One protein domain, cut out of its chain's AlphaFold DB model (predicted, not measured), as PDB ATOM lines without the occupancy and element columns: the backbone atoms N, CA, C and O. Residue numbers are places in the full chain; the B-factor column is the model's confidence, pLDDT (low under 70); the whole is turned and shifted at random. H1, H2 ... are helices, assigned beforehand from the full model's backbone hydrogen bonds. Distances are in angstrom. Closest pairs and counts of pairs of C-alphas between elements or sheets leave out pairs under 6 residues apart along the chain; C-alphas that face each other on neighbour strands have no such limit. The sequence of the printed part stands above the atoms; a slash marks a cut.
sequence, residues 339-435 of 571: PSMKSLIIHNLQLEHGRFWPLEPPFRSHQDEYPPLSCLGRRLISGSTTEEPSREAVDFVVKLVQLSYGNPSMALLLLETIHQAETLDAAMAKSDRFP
ATOM      1  N   PRO A 339      49.885  34.409 -31.829       92.81
ATOM      2  CA  PRO A 339      48.671  33.802 -32.387       92.81
ATOM      3  C   PRO A 339      47.381  34.560 -32.035       92.81
ATOM      4  O   PRO A 339      46.518  34.751 -32.898       92.81
ATOM      5  N   SER A 340      47.270  35.051 -30.799       91.94
ATOM      6  CA  SER A 340      46.118  35.808 -30.293       91.94
ATOM      7  C   SER A 340      46.044  37.194 -30.942       91.94
ATOM      8  O   SER A 340      44.985  37.611 -31.415       91.94
ATOM      9  N   MET A 341      47.185  37.882 -31.055       94.12
ATOM     10  CA  MET A 341      47.302  39.190 -31.715       94.12
ATOM     11  C   MET A 341      47.063  39.115 -33.224       94.12
ATOM     12  O   MET A 341      46.333  39.933 -33.783       94.12
ATOM     13  N   LYS A 342      47.617  38.097 -33.887       93.50
ATOM     14  CA  LYS A 342      47.380  37.792 -35.301       93.50
ATOM     15  C   LYS A 342      45.893  37.568 -35.565       93.50
ATOM     16  O   LYS A 342      45.348  38.133 -36.510       93.50
ATOM     17  N   SER A 343      45.227  36.809 -34.696       91.12
ATOM     18  CA  SER A 343      43.787  36.556 -34.785       91.12
ATOM     19  C   SER A 343      42.953  37.820 -34.537       91.12
ATOM     20  O   SER A 343      42.005  38.065 -35.279       91.12
ATOM     21  N   LEU A 344      43.335  38.671 -33.572       91.00
ATOM     22  CA  LEU A 344      42.714  39.988 -33.340       91.00
ATOM     23  C   LEU A 344      42.796  40.879 -34.582       91.00
ATOM     24  O   LEU A 344      41.790  41.457 -34.995       91.00
ATOM     25  N   ILE A 345      43.972  40.947 -35.203       93.00
ATOM     26  CA  ILE A 345      44.210  41.761 -36.394       93.00
ATOM     27  C   ILE A 345      43.419  41.236 -37.596       93.00
ATOM     28  O   ILE A 345      42.713  42.009 -38.241       93.00
ATOM     29  N   ILE A 346      43.458  39.927 -37.866       91.75
ATOM     30  CA  ILE A 346      42.708  39.318 -38.977       91.75
ATOM     31  C   ILE A 346      41.194  39.482 -38.779       91.75
ATOM     32  O   ILE A 346      40.499  39.853 -39.722       91.75
ATOM     33  N   HIS A 347      40.676  39.260 -37.567       89.75
ATOM     34  CA  HIS A 347      39.246  39.381 -37.281       89.75
ATOM     35  C   HIS A 347      38.720  40.803 -37.537       89.75
ATOM     36  O   HIS A 347      37.741  40.963 -38.263       89.75
ATOM     37  N   ASN A 348      39.401  41.837 -37.029       89.88
ATOM     38  CA  ASN A 348      39.003  43.233 -37.256       89.88
ATOM     39  C   ASN A 348      39.137  43.642 -38.735       89.88
ATOM     40  O   ASN A 348      38.225  44.254 -39.288       89.88
ATOM     41  N   LEU A 349      40.216  43.234 -39.419       90.94
ATOM     42  CA  LEU A 349      40.343  43.440 -40.867       90.94
ATOM     43  C   LEU A 349      39.196  42.778 -41.645       90.94
ATOM     44  O   LEU A 349      38.709  43.361 -42.609       90.94
ATOM     45  N   GLN A 350      38.739  41.588 -41.245       89.19
ATOM     46  CA  GLN A 350      37.606  40.930 -41.895       89.19
ATOM     47  C   GLN A 350      36.264  41.621 -41.628       89.19
ATOM     48  O   GLN A 350      35.435  41.671 -42.538       89.19
ATOM     49  N   LEU A 351      36.039  42.142 -40.416       87.69
ATOM     50  CA  LEU A 351      34.809  42.862 -40.070       87.69
ATOM     51  C   LEU A 351      34.617  44.123 -40.926       87.69
ATOM     52  O   LEU A 351      33.497  44.387 -41.343       87.69
ATOM     53  N   GLU A 352      35.692  44.852 -41.247       89.06
ATOM     54  CA  GLU A 352      35.615  46.090 -42.044       89.06
ATOM     55  C   GLU A 352      35.842  45.869 -43.555       89.06
ATOM     56  O   GLU A 352      35.380  46.646 -44.392       89.06
ATOM     57  N   HIS A 353      36.588  44.833 -43.957       89.19
ATOM     58  CA  HIS A 353      37.005  44.642 -45.358       89.19
ATOM     59  C   HIS A 353      36.505  43.353 -46.015       89.19
ATOM     60  O   HIS A 353      36.829  43.108 -47.182       89.19
ATOM     61  N   GLY A 354      35.683  42.579 -45.307       88.62
ATOM     62  CA  GLY A 354      35.089  41.327 -45.763       88.62
ATOM     63  C   GLY A 354      35.984  40.112 -45.514       88.62
ATOM     64  O   GLY A 354      37.174  40.222 -45.225       88.62
ATOM     65  N   ARG A 355      35.412  38.912 -45.620       87.06
ATOM     66  CA  ARG A 355      36.112  37.657 -45.307       87.06
ATOM     67  C   ARG A 355      37.157  37.291 -46.375       87.06
ATOM     68  O   ARG A 355      36.803  36.739 -47.411       87.06
ATOM     69  N   PHE A 356      38.435  37.557 -46.089       84.81
ATOM     70  CA  PHE A 356      39.588  37.200 -46.937       84.81
ATOM     71  C   PHE A 356      40.520  36.123 -46.344       84.81
ATOM     72  O   PHE A 356      41.436  35.680 -47.032       84.81
ATOM     73  N   TRP A 357      40.327  35.710 -45.084       84.19
ATOM     74  CA  TRP A 357      41.177  34.721 -44.406       84.19
ATOM     75  C   TRP A 357      40.327  33.564 -43.835       84.19
ATOM     76  O   TRP A 357      39.216  33.789 -43.335       84.19
ATOM     77  N   PRO A 358      40.808  32.308 -43.892       75.75
ATOM     78  CA  PRO A 358      40.143  31.170 -43.274       75.75
ATOM     79  C   PRO A 358      40.494  31.108 -41.781       75.75
ATOM     80  O   PRO A 358      41.479  30.493 -41.383       75.75
ATOM     81  N   LEU A 359      39.692  31.764 -40.941       68.75
ATOM     82  CA  LEU A 359      39.788  31.594 -39.490       68.75
ATOM     83  C   LEU A 359      39.283  30.196 -39.070       68.75
ATOM     84  O   LEU A 359      38.299  29.655 -39.603       68.75
ATOM     85  N   GLU A 360      39.979  29.598 -38.108       65.88
ATOM     86  CA  GLU A 360      39.593  28.337 -37.471       65.88
ATOM     87  C   GLU A 360      38.376  28.548 -36.536       65.88
ATOM     88  O   GLU A 360      37.903  29.674 -36.377       65.88
ATOM     89  N   PRO A 361      37.760  27.504 -35.955       54.91
ATOM     90  CA  PRO A 361      36.824  27.690 -34.840       54.91
ATOM     91  C   PRO A 361      37.518  28.385 -33.645       54.91
ATOM     92  O   PRO A 361      38.723  28.216 -33.492       54.91
ATOM     93  N   PRO A 362      36.810  29.160 -32.798       54.72
ATOM     94  CA  PRO A 362      35.355  29.344 -32.737       54.72
ATOM     95  C   PRO A 362      34.773  30.353 -33.746       54.72
ATOM     96  O   PRO A 362      33.555  30.467 -33.846       54.72
ATOM     97  N   PHE A 363      35.600  31.042 -34.540       57.59
ATOM     98  CA  PHE A 363      35.268  32.200 -35.394       57.59
ATOM     99  C   PHE A 363      34.231  31.957 -36.522       57.59
ATOM    100  O   PHE A 363      34.004  32.822 -37.371       57.59
ATOM    101  N   ARG A 364      33.605  30.775 -36.574       52.91
ATOM    102  CA  ARG A 364      32.705  30.321 -37.646       52.91
ATOM    103  C   ARG A 364      31.212  30.529 -37.363       52.91
ATOM    104  O   ARG A 364      30.420  30.221 -38.246       52.91
ATOM    105  N   SER A 365      30.820  31.040 -36.193       52.06
ATOM    106  CA  SER A 365      29.412  31.334 -35.865       52.06
ATOM    107  C   SER A 365      28.823  32.507 -36.662       52.06
ATOM    108  O   SER A 365      27.631  32.507 -36.942       52.06
ATOM    109  N   HIS A 366      29.651  33.472 -37.073       54.47
ATOM    110  CA  HIS A 366      29.237  34.710 -37.752       54.47
ATOM    111  C   HIS A 366      29.420  34.628 -39.281       54.47
ATOM    112  O   HIS A 366      30.022  35.510 -39.893       54.47
ATOM    113  N   GLN A 367      28.982  33.538 -39.923       50.50
ATOM    114  CA  GLN A 367      29.205  33.356 -41.371       50.50
ATOM    115  C   GLN A 367      28.431  34.342 -42.259       50.50
ATOM    116  O   GLN A 367      28.911  34.638 -43.353       50.50
ATOM    117  N   ASP A 368      27.314  34.890 -41.773       53.06
ATOM    118  CA  ASP A 368      26.412  35.761 -42.540       53.06
ATOM    119  C   ASP A 368      26.637  37.276 -42.317       53.06
ATOM    120  O   ASP A 368      25.953  38.090 -42.932       53.06
ATOM    121  N   GLU A 369      27.577  37.679 -41.447       73.06
ATOM    122  CA  GLU A 369      27.699  39.077 -40.971       73.06
ATOM    123  C   GLU A 369      28.883  39.875 -41.556       73.06
ATOM    124  O   GLU A 369      28.972  41.085 -41.347       73.06
ATOM    125  N   TYR A 370      29.792  39.245 -42.310       83.69
ATOM    126  CA  TYR A 370      30.921  39.952 -42.931       83.69
ATOM    127  C   TYR A 370      30.479  40.791 -44.150       83.69
ATOM    128  O   TYR A 370      29.718  40.294 -44.986       83.69
ATOM    129  N   PRO A 371      30.988  42.026 -44.330       88.38
ATOM    130  CA  PRO A 371      30.624  42.857 -45.475       88.38
ATOM    131  C   PRO A 371      31.209  42.321 -46.798       88.38
ATOM    132  O   PRO A 371      32.164  41.535 -46.801       88.38
ATOM    133  N   PRO A 372      30.691  42.778 -47.955       89.25
ATOM    134  CA  PRO A 372      31.310  42.523 -49.253       89.25
ATOM    135  C   PRO A 372      32.766  43.007 -49.298       89.25
ATOM    136  O   PRO A 372      33.090  44.075 -48.782       89.25
ATOM    137  N   LEU A 373      33.636  42.242 -49.963       89.19
ATOM    138  CA  LEU A 373      35.077  42.504 -49.982       89.19
ATOM    139  C   LEU A 373      35.429  43.911 -50.494       89.19
ATOM    140  O   LEU A 373      35.130  44.271 -51.641       89.19
ATOM    141  N   SER A 374      36.137  44.681 -49.665       88.88
ATOM    142  CA  SER A 374      36.540  46.055 -49.988       88.88
ATOM    143  C   SER A 374      37.615  46.103 -51.091       88.88
ATOM    144  O   SER A 374      38.052  45.082 -51.634       88.88
ATOM    145  N   CYS A 375      38.053  47.302 -51.484       87.56
ATOM    146  CA  CYS A 375      39.207  47.443 -52.382       87.56
ATOM    147  C   CYS A 375      40.509  46.930 -51.741       87.56
ATOM    148  O   CYS A 375      41.329  46.344 -52.446       87.56
ATOM    149  N   LEU A 376      40.662  47.082 -50.419       86.62
ATOM    150  CA  LEU A 376      41.776  46.510 -49.663       86.62
ATOM    151  C   LEU A 376      41.584  44.998 -49.465       86.62
ATOM    152  O   LEU A 376      42.480  44.231 -49.803       86.62
ATOM    153  N   GLY A 377      40.392  44.552 -49.046       88.56
ATOM    154  CA  GLY A 377      40.076  43.129 -48.852       88.56
ATOM    155  C   GLY A 377      40.350  42.272 -50.094       88.56
ATOM    156  O   GLY A 377      40.931  41.198 -49.989       88.56
ATOM    157  N   ARG A 378      40.052  42.786 -51.297       87.50
ATOM    158  CA  ARG A 378      40.369  42.109 -52.572       87.50
ATOM    159  C   ARG A 378      41.862  42.025 -52.915       87.50
ATOM    160  O   ARG A 378      42.215  41.182 -53.731       87.50
ATOM    161  N   ARG A 379      42.734  42.853 -52.323       84.56
ATOM    162  CA  ARG A 379      44.205  42.715 -52.438       84.56
ATOM    163  C   ARG A 379      44.787  41.722 -51.423       84.56
ATOM    164  O   ARG A 379      45.869  41.183 -51.639       84.56
ATOM    165  N   LEU A 380      44.076  41.476 -50.321       86.38
ATOM    166  CA  LEU A 380      44.511  40.555 -49.268       86.38
ATOM    167  C   LEU A 380      44.246  39.070 -49.608       86.38
ATOM    168  O   LEU A 380      44.722  38.192 -48.896       86.38
ATOM    169  N   ILE A 381      43.537  38.784 -50.706       87.06
ATOM    170  CA  ILE A 381      43.260  37.434 -51.230       87.06
ATOM    171  C   ILE A 381      44.250  37.093 -52.354       87.06
ATOM    172  O   ILE A 381      44.630  37.960 -53.143       87.06
ATOM    173  N   SER A 382      44.664  35.828 -52.459       74.12
ATOM    174  CA  SER A 382      45.453  35.347 -53.598       74.12
ATOM    175  C   SER A 382      44.629  35.333 -54.898       74.12
ATOM    176  O   SER A 382      43.471  34.933 -54.926       74.12
ATOM    177  N   GLY A 383      45.222  35.726 -56.031       64.94
ATOM    178  CA  GLY A 383      44.504  35.779 -57.319       64.94
ATOM    179  C   GLY A 383      44.052  34.420 -57.889       64.94
ATOM    180  O   GLY A 383      43.464  34.385 -58.968       64.94
ATOM    181  N   SER A 384      44.357  33.315 -57.202       55.22
ATOM    182  CA  SER A 384      44.114  31.930 -57.621       55.22
ATOM    183  C   SER A 384      42.936  31.252 -56.916       55.22
ATOM    184  O   SER A 384      42.285  30.411 -57.534       55.22
ATOM    185  N   THR A 385      42.642  31.591 -55.655       60.84
ATOM    186  CA  THR A 385      41.520  31.019 -54.888       60.84
ATOM    187  C   THR A 385      40.902  32.073 -53.969       60.84
ATOM    188  O   THR A 385      41.584  32.962 -53.474       60.84
ATOM    189  N   THR A 386      39.599  31.971 -53.699       63.94
ATOM    190  CA  THR A 386      38.882  32.899 -52.804       63.94
ATOM    191  C   THR A 386      39.122  32.646 -51.312       63.94
ATOM    192  O   THR A 386      38.512  33.322 -50.489       63.94
ATOM    193  N   GLU A 387      39.955  31.664 -50.955       69.06
ATOM    194  CA  GLU A 387      40.112  31.181 -49.574       69.06
ATOM    195  C   GLU A 387      41.559  31.206 -49.057       69.06
ATOM    196  O   GLU A 387      41.757  31.066 -47.854       69.06
ATOM    197  N   GLU A 388      42.567  31.427 -49.911       80.19
ATOM    198  CA  GLU A 388      43.961  31.587 -49.473       80.19
ATOM    199  C   GLU A 388      44.381  33.069 -49.472       80.19
ATOM    200  O   GLU A 388      44.237  33.745 -50.502       80.19
ATOM    201  N   PRO A 389      44.930  33.592 -48.356       84.62
ATOM    202  CA  PRO A 389      45.408  34.968 -48.282       84.62
ATOM    203  C   PRO A 389      46.644  35.177 -49.165       84.62
ATOM    204  O   PRO A 389      47.465  34.277 -49.353       84.62
ATOM    205  N   SER A 390      46.813  36.388 -49.696       87.12
ATOM    206  CA  SER A 390      48.022  36.742 -50.443       87.12
ATOM    207  C   SER A 390      49.239  36.777 -49.511       87.12
ATOM    208  O   SER A 390      49.127  37.095 -48.328       87.12
ATOM    209  N   ARG A 391      50.439  36.494 -50.038       87.81
ATOM    210  CA  ARG A 391      51.681  36.622 -49.252       87.81
ATOM    211  C   ARG A 391      51.832  38.028 -48.657       87.81
ATOM    212  O   ARG A 391      52.240  38.162 -47.512       87.81
ATOM    213  N   GLU A 392      51.442  39.050 -49.414       85.19
ATOM    214  CA  GLU A 392      51.415  40.443 -48.961       85.19
ATOM    215  C   GLU A 392      50.500  40.634 -47.740       85.19
ATOM    216  O   GLU A 392      50.875  41.353 -46.821       85.19
ATOM    217  N   ALA A 393      49.355  39.941 -47.668       86.75
ATOM    218  CA  ALA A 393      48.497  39.939 -46.482       86.75
ATOM    219  C   ALA A 393      49.150  39.248 -45.275       86.75
ATOM    220  O   ALA A 393      49.022  39.740 -44.154       86.75
ATOM    221  N   VAL A 394      49.864  38.135 -45.486       90.00
ATOM    222  CA  VAL A 394      50.615  37.449 -44.417       90.00
ATOM    223  C   VAL A 394      51.705  38.370 -43.861       90.00
ATOM    224  O   VAL A 394      51.733  38.630 -42.658       90.00
ATOM    225  N   ASP A 395      52.554  38.904 -44.742       90.38
ATOM    226  CA  ASP A 395      53.676  39.781 -44.391       90.38
ATOM    227  C   ASP A 395      53.171  41.101 -43.750       90.38
ATOM    228  O   ASP A 395      53.780  41.616 -42.807       90.38
ATOM    229  N   PHE A 396      52.009  41.616 -44.179       90.19
ATOM    230  CA  PHE A 396      51.332  42.766 -43.567       90.19
ATOM    231  C   PHE A 396      50.830  42.473 -42.150       90.19
ATOM    232  O   PHE A 396      51.164  43.217 -41.230       90.19
ATOM    233  N   VAL A 397      50.074  41.390 -41.941       93.00
ATOM    234  CA  VAL A 397      49.551  41.034 -40.609       93.00
ATOM    235  C   VAL A 397      50.694  40.784 -39.619       93.00
ATOM    236  O   VAL A 397      50.630  41.274 -38.494       93.00
ATOM    237  N   VAL A 398      51.772  40.111 -40.041       93.94
ATOM    238  CA  VAL A 398      52.979  39.924 -39.212       93.94
ATOM    239  C   VAL A 398      53.608  41.272 -38.833       93.94
ATOM    240  O   VAL A 398      53.901  41.498 -37.659       93.94
ATOM    241  N   LYS A 399      53.736  42.216 -39.778       92.94
ATOM    242  CA  LYS A 399      54.201  43.585 -39.487       92.94
ATOM    243  C   LYS A 399      53.295  44.302 -38.474       92.94
ATOM    244  O   LYS A 399      53.810  45.032 -37.631       92.94
ATOM    245  N   LEU A 400      51.975  44.113 -38.525       92.81
ATOM    246  CA  LEU A 400      51.047  44.727 -37.563       92.81
ATOM    247  C   LEU A 400      51.172  44.123 -36.159       92.81
ATOM    248  O   LEU A 400      51.189  44.879 -35.189       92.81
ATOM    249  N   VAL A 401      51.340  42.800 -36.038       94.50
ATOM    250  CA  VAL A 401      51.646  42.161 -34.745       94.50
ATOM    251  C   VAL A 401      52.948  42.732 -34.176       94.50
ATOM    252  O   VAL A 401      52.962  43.193 -33.035       94.50
ATOM    253  N   GLN A 402      54.010  42.805 -34.982       92.88
ATOM    254  CA  GLN A 402      55.303  43.366 -34.567       92.88
ATOM    255  C   GLN A 402      55.208  44.839 -34.133       92.88
ATOM    256  O   GLN A 402      55.811  45.214 -33.134       92.88
ATOM    257  N   LEU A 403      54.442  45.673 -34.846       90.94
ATOM    258  CA  LEU A 403      54.241  47.085 -34.489       90.94
ATOM    259  C   LEU A 403      53.360  47.282 -33.247       90.94
ATOM    260  O   LEU A 403      53.505  48.289 -32.564       90.94
ATOM    261  N   SER A 404      52.468  46.338 -32.943       92.50
ATOM    262  CA  SER A 404      51.630  46.387 -31.738       92.50
ATOM    263  C   SER A 404      52.361  46.010 -30.444       92.50
ATOM    264  O   SER A 404      51.826  46.258 -29.368       92.50
ATOM    265  N   TYR A 405      53.525  45.349 -30.540       92.38
ATOM    266  CA  TYR A 405      54.275  44.767 -29.413       92.38
ATOM    267  C   TYR A 405      53.393  43.998 -28.408       92.38
ATOM    268  O   TYR A 405      53.578  44.087 -27.199       92.38
ATOM    269  N   GLY A 406      52.397  43.255 -28.903       91.50
ATOM    270  CA  GLY A 406      51.495  42.465 -28.059       91.50
ATOM    271  C   GLY A 406      50.395  43.259 -27.340       91.50
ATOM    272  O   GLY A 406      49.618  42.665 -26.596       91.50
ATOM    273  N   ASN A 407      50.285  44.572 -27.567       93.00
ATOM    274  CA  ASN A 407      49.268  45.425 -26.956       93.00
ATOM    275  C   ASN A 407      48.010  45.525 -27.859       93.00
ATOM    276  O   ASN A 407      48.088  46.087 -28.960       93.00
ATOM    277  N   PRO A 408      46.835  45.017 -27.432       92.44
ATOM    278  CA  PRO A 408      45.636  44.990 -28.267       92.44
ATOM    279  C   PRO A 408      45.084  46.385 -28.591       92.44
ATOM    280  O   PRO A 408      44.634  46.591 -29.716       92.44
ATOM    281  N   SER A 409      45.157  47.372 -27.687       90.88
ATOM    282  CA  SER A 409      44.751  48.744 -28.034       90.88
ATOM    283  C   SER A 409      45.661  49.375 -29.092       90.88
ATOM    284  O   SER A 409      45.147  50.016 -30.005       90.88
ATOM    285  N   MET A 410      46.979  49.153 -29.041       91.56
ATOM    286  CA  MET A 410      47.885  49.623 -30.100       91.56
ATOM    287  C   MET A 410      47.581  48.956 -31.447       91.56
ATOM    288  O   MET A 410      47.546  49.646 -32.465       91.56
ATOM    289  N   ALA A 411      47.281  47.652 -31.469       92.19
ATOM    290  CA  ALA A 411      46.835  46.978 -32.691       92.19
ATOM    291  C   ALA A 411      45.542  47.595 -33.260       92.19
ATOM    292  O   ALA A 411      45.466  47.843 -34.462       92.19
ATOM    293  N   LEU A 412      44.552  47.900 -32.413       91.00
ATOM    294  CA  LEU A 412      43.290  48.520 -32.836       91.00
ATOM    295  C   LEU A 412      43.468  49.966 -33.346       91.00
ATOM    296  O   LEU A 412      42.820  50.346 -34.316       91.00
ATOM    297  N   LEU A 413      44.379  50.754 -32.767       88.94
ATOM    298  CA  LEU A 413      44.700  52.113 -33.240       88.94
ATOM    299  C   LEU A 413      45.463  52.112 -34.577       88.94
ATOM    300  O   LEU A 413      45.228  52.958 -35.446       88.94
ATOM    301  N   LEU A 414      46.347  51.129 -34.783       88.62
ATOM    302  CA  LEU A 414      46.957  50.883 -36.092       88.62
ATOM    303  C   LEU A 414      45.877  50.507 -37.120       88.62
ATOM    304  O   LEU A 414      45.860  51.058 -38.219       88.62
ATOM    305  N   LEU A 415      44.934  49.636 -36.749       90.31
ATOM    306  CA  LEU A 415      43.817  49.221 -37.603       90.31
ATOM    307  C   LEU A 415      42.870  50.366 -37.972       90.31
ATOM    308  O   LEU A 415      42.535  50.493 -39.143       90.31
ATOM    309  N   GLU A 416      42.523  51.258 -37.043       87.62
ATOM    310  CA  GLU A 416      41.734  52.467 -37.338       87.62
ATOM    311  C   GLU A 416      42.367  53.313 -38.460       87.62
ATOM    312  O   GLU A 416      41.663  53.835 -39.327       87.62
ATOM    313  N   THR A 417      43.702  53.399 -38.484       85.81
ATOM    314  CA  THR A 417      44.463  54.098 -39.535       85.81
ATOM    315  C   THR A 417      44.421  53.344 -40.872       85.81
ATOM    316  O   THR A 417      44.363  53.955 -41.937       85.81
ATOM    317  N   ILE A 418      44.424  52.010 -40.828       88.31
ATOM    318  CA  ILE A 418      44.409  51.118 -42.000       88.31
ATOM    319  C   ILE A 418      43.023  51.072 -42.648       88.31
ATOM    320  O   ILE A 418      42.924  51.091 -43.871       88.31
ATOM    321  N   HIS A 419      41.954  51.077 -41.851       87.50
ATOM    322  CA  HIS A 419      40.574  51.111 -42.338       87.50
ATOM    323  C   HIS A 419      40.255  52.396 -43.121       87.50
ATOM    324  O   HIS A 419      39.397  52.388 -44.000       87.50
ATOM    325  N   GLN A 420      40.990  53.482 -42.855       84.88
ATOM    326  CA  GLN A 420      40.913  54.752 -43.588       84.88
ATOM    327  C   GLN A 420      41.787  54.785 -44.861       84.88
ATOM    328  O   GLN A 420      41.733  55.762 -45.609       84.88
ATOM    329  N   ALA A 421      42.600  53.755 -45.130       83.81
ATOM    330  CA  ALA A 421      43.562  53.741 -46.231       83.81
ATOM    331  C   ALA A 421      43.039  52.998 -47.476       83.81
ATOM    332  O   ALA A 421      42.697  51.818 -47.435       83.81
ATOM    333  N   GLU A 422      43.060  53.666 -48.635       77.19
ATOM    334  CA  GLU A 422      42.604  53.078 -49.908       77.19
ATOM    335  C   GLU A 422      43.537  51.982 -50.465       77.19
ATOM    336  O   GLU A 422      43.125  51.173 -51.304       77.19
ATOM    337  N   THR A 423      44.806  51.952 -50.038       79.81
ATOM    338  CA  THR A 423      45.824  51.008 -50.526       79.81
ATOM    339  C   THR A 423      46.707  50.478 -49.400       79.81
ATOM    340  O   THR A 423      46.952  51.154 -48.401       79.81
ATOM    341  N   LEU A 424      47.248  49.272 -49.607       78.25
ATOM    342  CA  LEU A 424      48.222  48.660 -48.703       78.25
ATOM    343  C   LEU A 424      49.485  49.527 -48.560       78.25
ATOM    344  O   LEU A 424      50.010  49.672 -47.462       78.25
ATOM    345  N   ASP A 425      49.928  50.168 -49.645       80.81
ATOM    346  CA  ASP A 425      51.077  51.078 -49.644       80.81
ATOM    347  C   ASP A 425      50.837  52.311 -48.762       80.81
ATOM    348  O   ASP A 425      51.715  52.688 -47.992       80.81
ATOM    349  N   ALA A 426      49.637  52.905 -48.816       82.12
ATOM    350  CA  ALA A 426      49.253  54.020 -47.951       82.12
ATOM    351  C   ALA A 426      49.119  53.581 -46.483       82.12
ATOM    352  O   ALA A 426      49.603  54.273 -45.592       82.12
ATOM    353  N   ALA A 427      48.544  52.399 -46.239       77.31
ATOM    354  CA  ALA A 427      48.447  51.782 -44.915       77.31
ATOM    355  C   ALA A 427      49.818  51.413 -44.308       77.31
ATOM    356  O   ALA A 427      49.985  51.388 -43.090       77.31
ATOM    357  N   MET A 428      50.810  51.098 -45.148       73.19
ATOM    358  CA  MET A 428      52.153  50.686 -44.730       73.19
ATOM    359  C   MET A 428      53.197  51.806 -44.756       73.19
ATOM    360  O   MET A 428      54.292  51.583 -44.217       73.19
ATOM    361  N   ALA A 429      52.886  52.953 -45.366       79.31
ATOM    362  CA  ALA A 429      53.769  54.103 -45.483       79.31
ATOM    363  C   ALA A 429      54.230  54.570 -44.097       79.31
ATOM    364  O   ALA A 429      53.423  54.887 -43.223       79.31
ATOM    365  N   LYS A 430      55.549  54.631 -43.892       64.19
ATOM    366  CA  LYS A 430      56.115  55.217 -42.677       64.19
ATOM    367  C   LYS A 430      55.939  56.730 -42.726       64.19
ATOM    368  O   LYS A 430      56.764  57.437 -43.293       64.19
ATOM    369  N   SER A 431      54.851  57.199 -42.129       63.25
ATOM    370  CA  SER A 431      54.742  58.566 -41.637       63.25
ATOM    371  C   SER A 431      55.829  58.799 -40.583       63.25
ATOM    372  O   SER A 431      55.939  58.015 -39.642       63.25
ATOM    373  N   ASP A 432      56.576  59.901 -40.685       73.00
ATOM    374  CA  ASP A 432      57.501  60.378 -39.638       73.00
ATOM    375  C   ASP A 432      56.758  60.954 -38.406       73.00
ATOM    376  O   ASP A 432      57.329  61.684 -37.601       73.00
ATOM    377  N   ARG A 433      55.449  60.694 -38.292       79.88
ATOM    378  CA  ARG A 433      54.550  61.156 -37.228       79.88
ATOM    379  C   ARG A 433      53.559  60.060 -36.863       79.88
ATOM    380  O   ARG A 433      53.057  59.365 -37.750       79.88
ATOM    381  N   PHE A 434      53.212  59.975 -35.585       83.44
ATOM    382  CA  PHE A 434      52.178  59.066 -35.096       83.44
ATOM    383  C   PHE A 434      50.788  59.343 -35.694       83.44
ATOM    384  O   PHE A 434      50.457  60.503 -35.963       83.44
ATOM    385  N   PRO A 435      49.940  58.305 -35.851       84.81
ATOM    386  CA  PRO A 435      48.517  58.491 -36.109       84.81
ATOM    387  C   PRO A 435      47.864  59.362 -35.033       84.81
ATOM    388  O   PRO A 435      48.203  59.277 -33.850       84.81
TER     389      PRO A 435
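AT A GLANCE: This is residues 339 to 435 of the 571 residues of an uncharacterized protein of Podospora anserina (strain S / ATCC MYA-4624 / DSM 980 / FGSC 10383) (UniProt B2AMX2). Three helices make a small helical core, their centres set as a triangle: H1 and H3 lie side by side, and H2 crosses them at a steep slant. A very short helix, H4, sits by the last turns of H3, and a long loop, residues 354 to 390, makes one side of the domain and reaches one end of its longest axis, opposite the closing tail, residues 429 to 435. The printed part has 97 residues with four named helices in the order H1, H2, H3, H4 and no named strand; the class is all helix, although under half of the residues, 46, are in named elements. The whole is compact, with a radius of gyration of the C-alphas of 13.0 A and spans of 38 by 26 by 21 A.

HOW THE PARTS SIT: The longest helix is H1, residues 339 to 353. It touches H3, residues 408 to 419, at a shallow tilt of 30 degrees, and the two run the same way; their closest C-alphas, those of Ile 345 and Ala 411, are 6.9 A apart. With residues 341 to 346 alone H1 touches H2, residues 391 to 404, which takes part with residues 397 to 401 alone. The closest C-alphas of H1 and H2, those of Met 341 and Val 401, are 6.1 A apart, and the helices run opposite ways at a steep tilt of 64 degrees. Residues 400 to 404 of H2 alone touch residues 410 to 414 of H3 alone, opposite ways at a steep tilt of 46 degrees; the C-alphas of Ser 404 and Ala 411 are the closest, at 4.9 A. The packing of these helices is mostly crossed, but only just: 1 of the 3 touching pairs is at a shallow tilt. H4, residues 424 to 428, is close to H3 but not clearly touching, with the closest C-alphas, those of Ile 418 and Ala 427, 5.0 A apart. H2 and H4 are near each other, with 7 pairs of C-alphas within 10 A, while H1 and H4 are apart. In H1, H2, H3 and H4 every O i to N i+4 pair is within hydrogen-bond range.

IN THESE COORDINATES: H1 runs 20.5 A from C-alpha 339 at (48.671, 33.802, -32.387) to C-alpha 353 at (37.005, 44.642, -45.358). H2, residues 391 to 404, is 20.1 A long, and H3, residues 408 to 419, is 16.2 A long. H4 ends at C-alpha 428, at (52.153, 50.686, -44.730).

THE WHOLE: The C-alphas of Ser 365 and Asp 432 are the two farthest apart, at 40.6 A. The link from H1 to H2 is long, with 37 residues, and the links from H2 to H3 and from H3 to H4 are tight. The printed part has no cut. Its mean pLDDT is 82.3, and the model's confidence is low, under 70, at residues 359 to 368, 383 to 387 and 430 to 431.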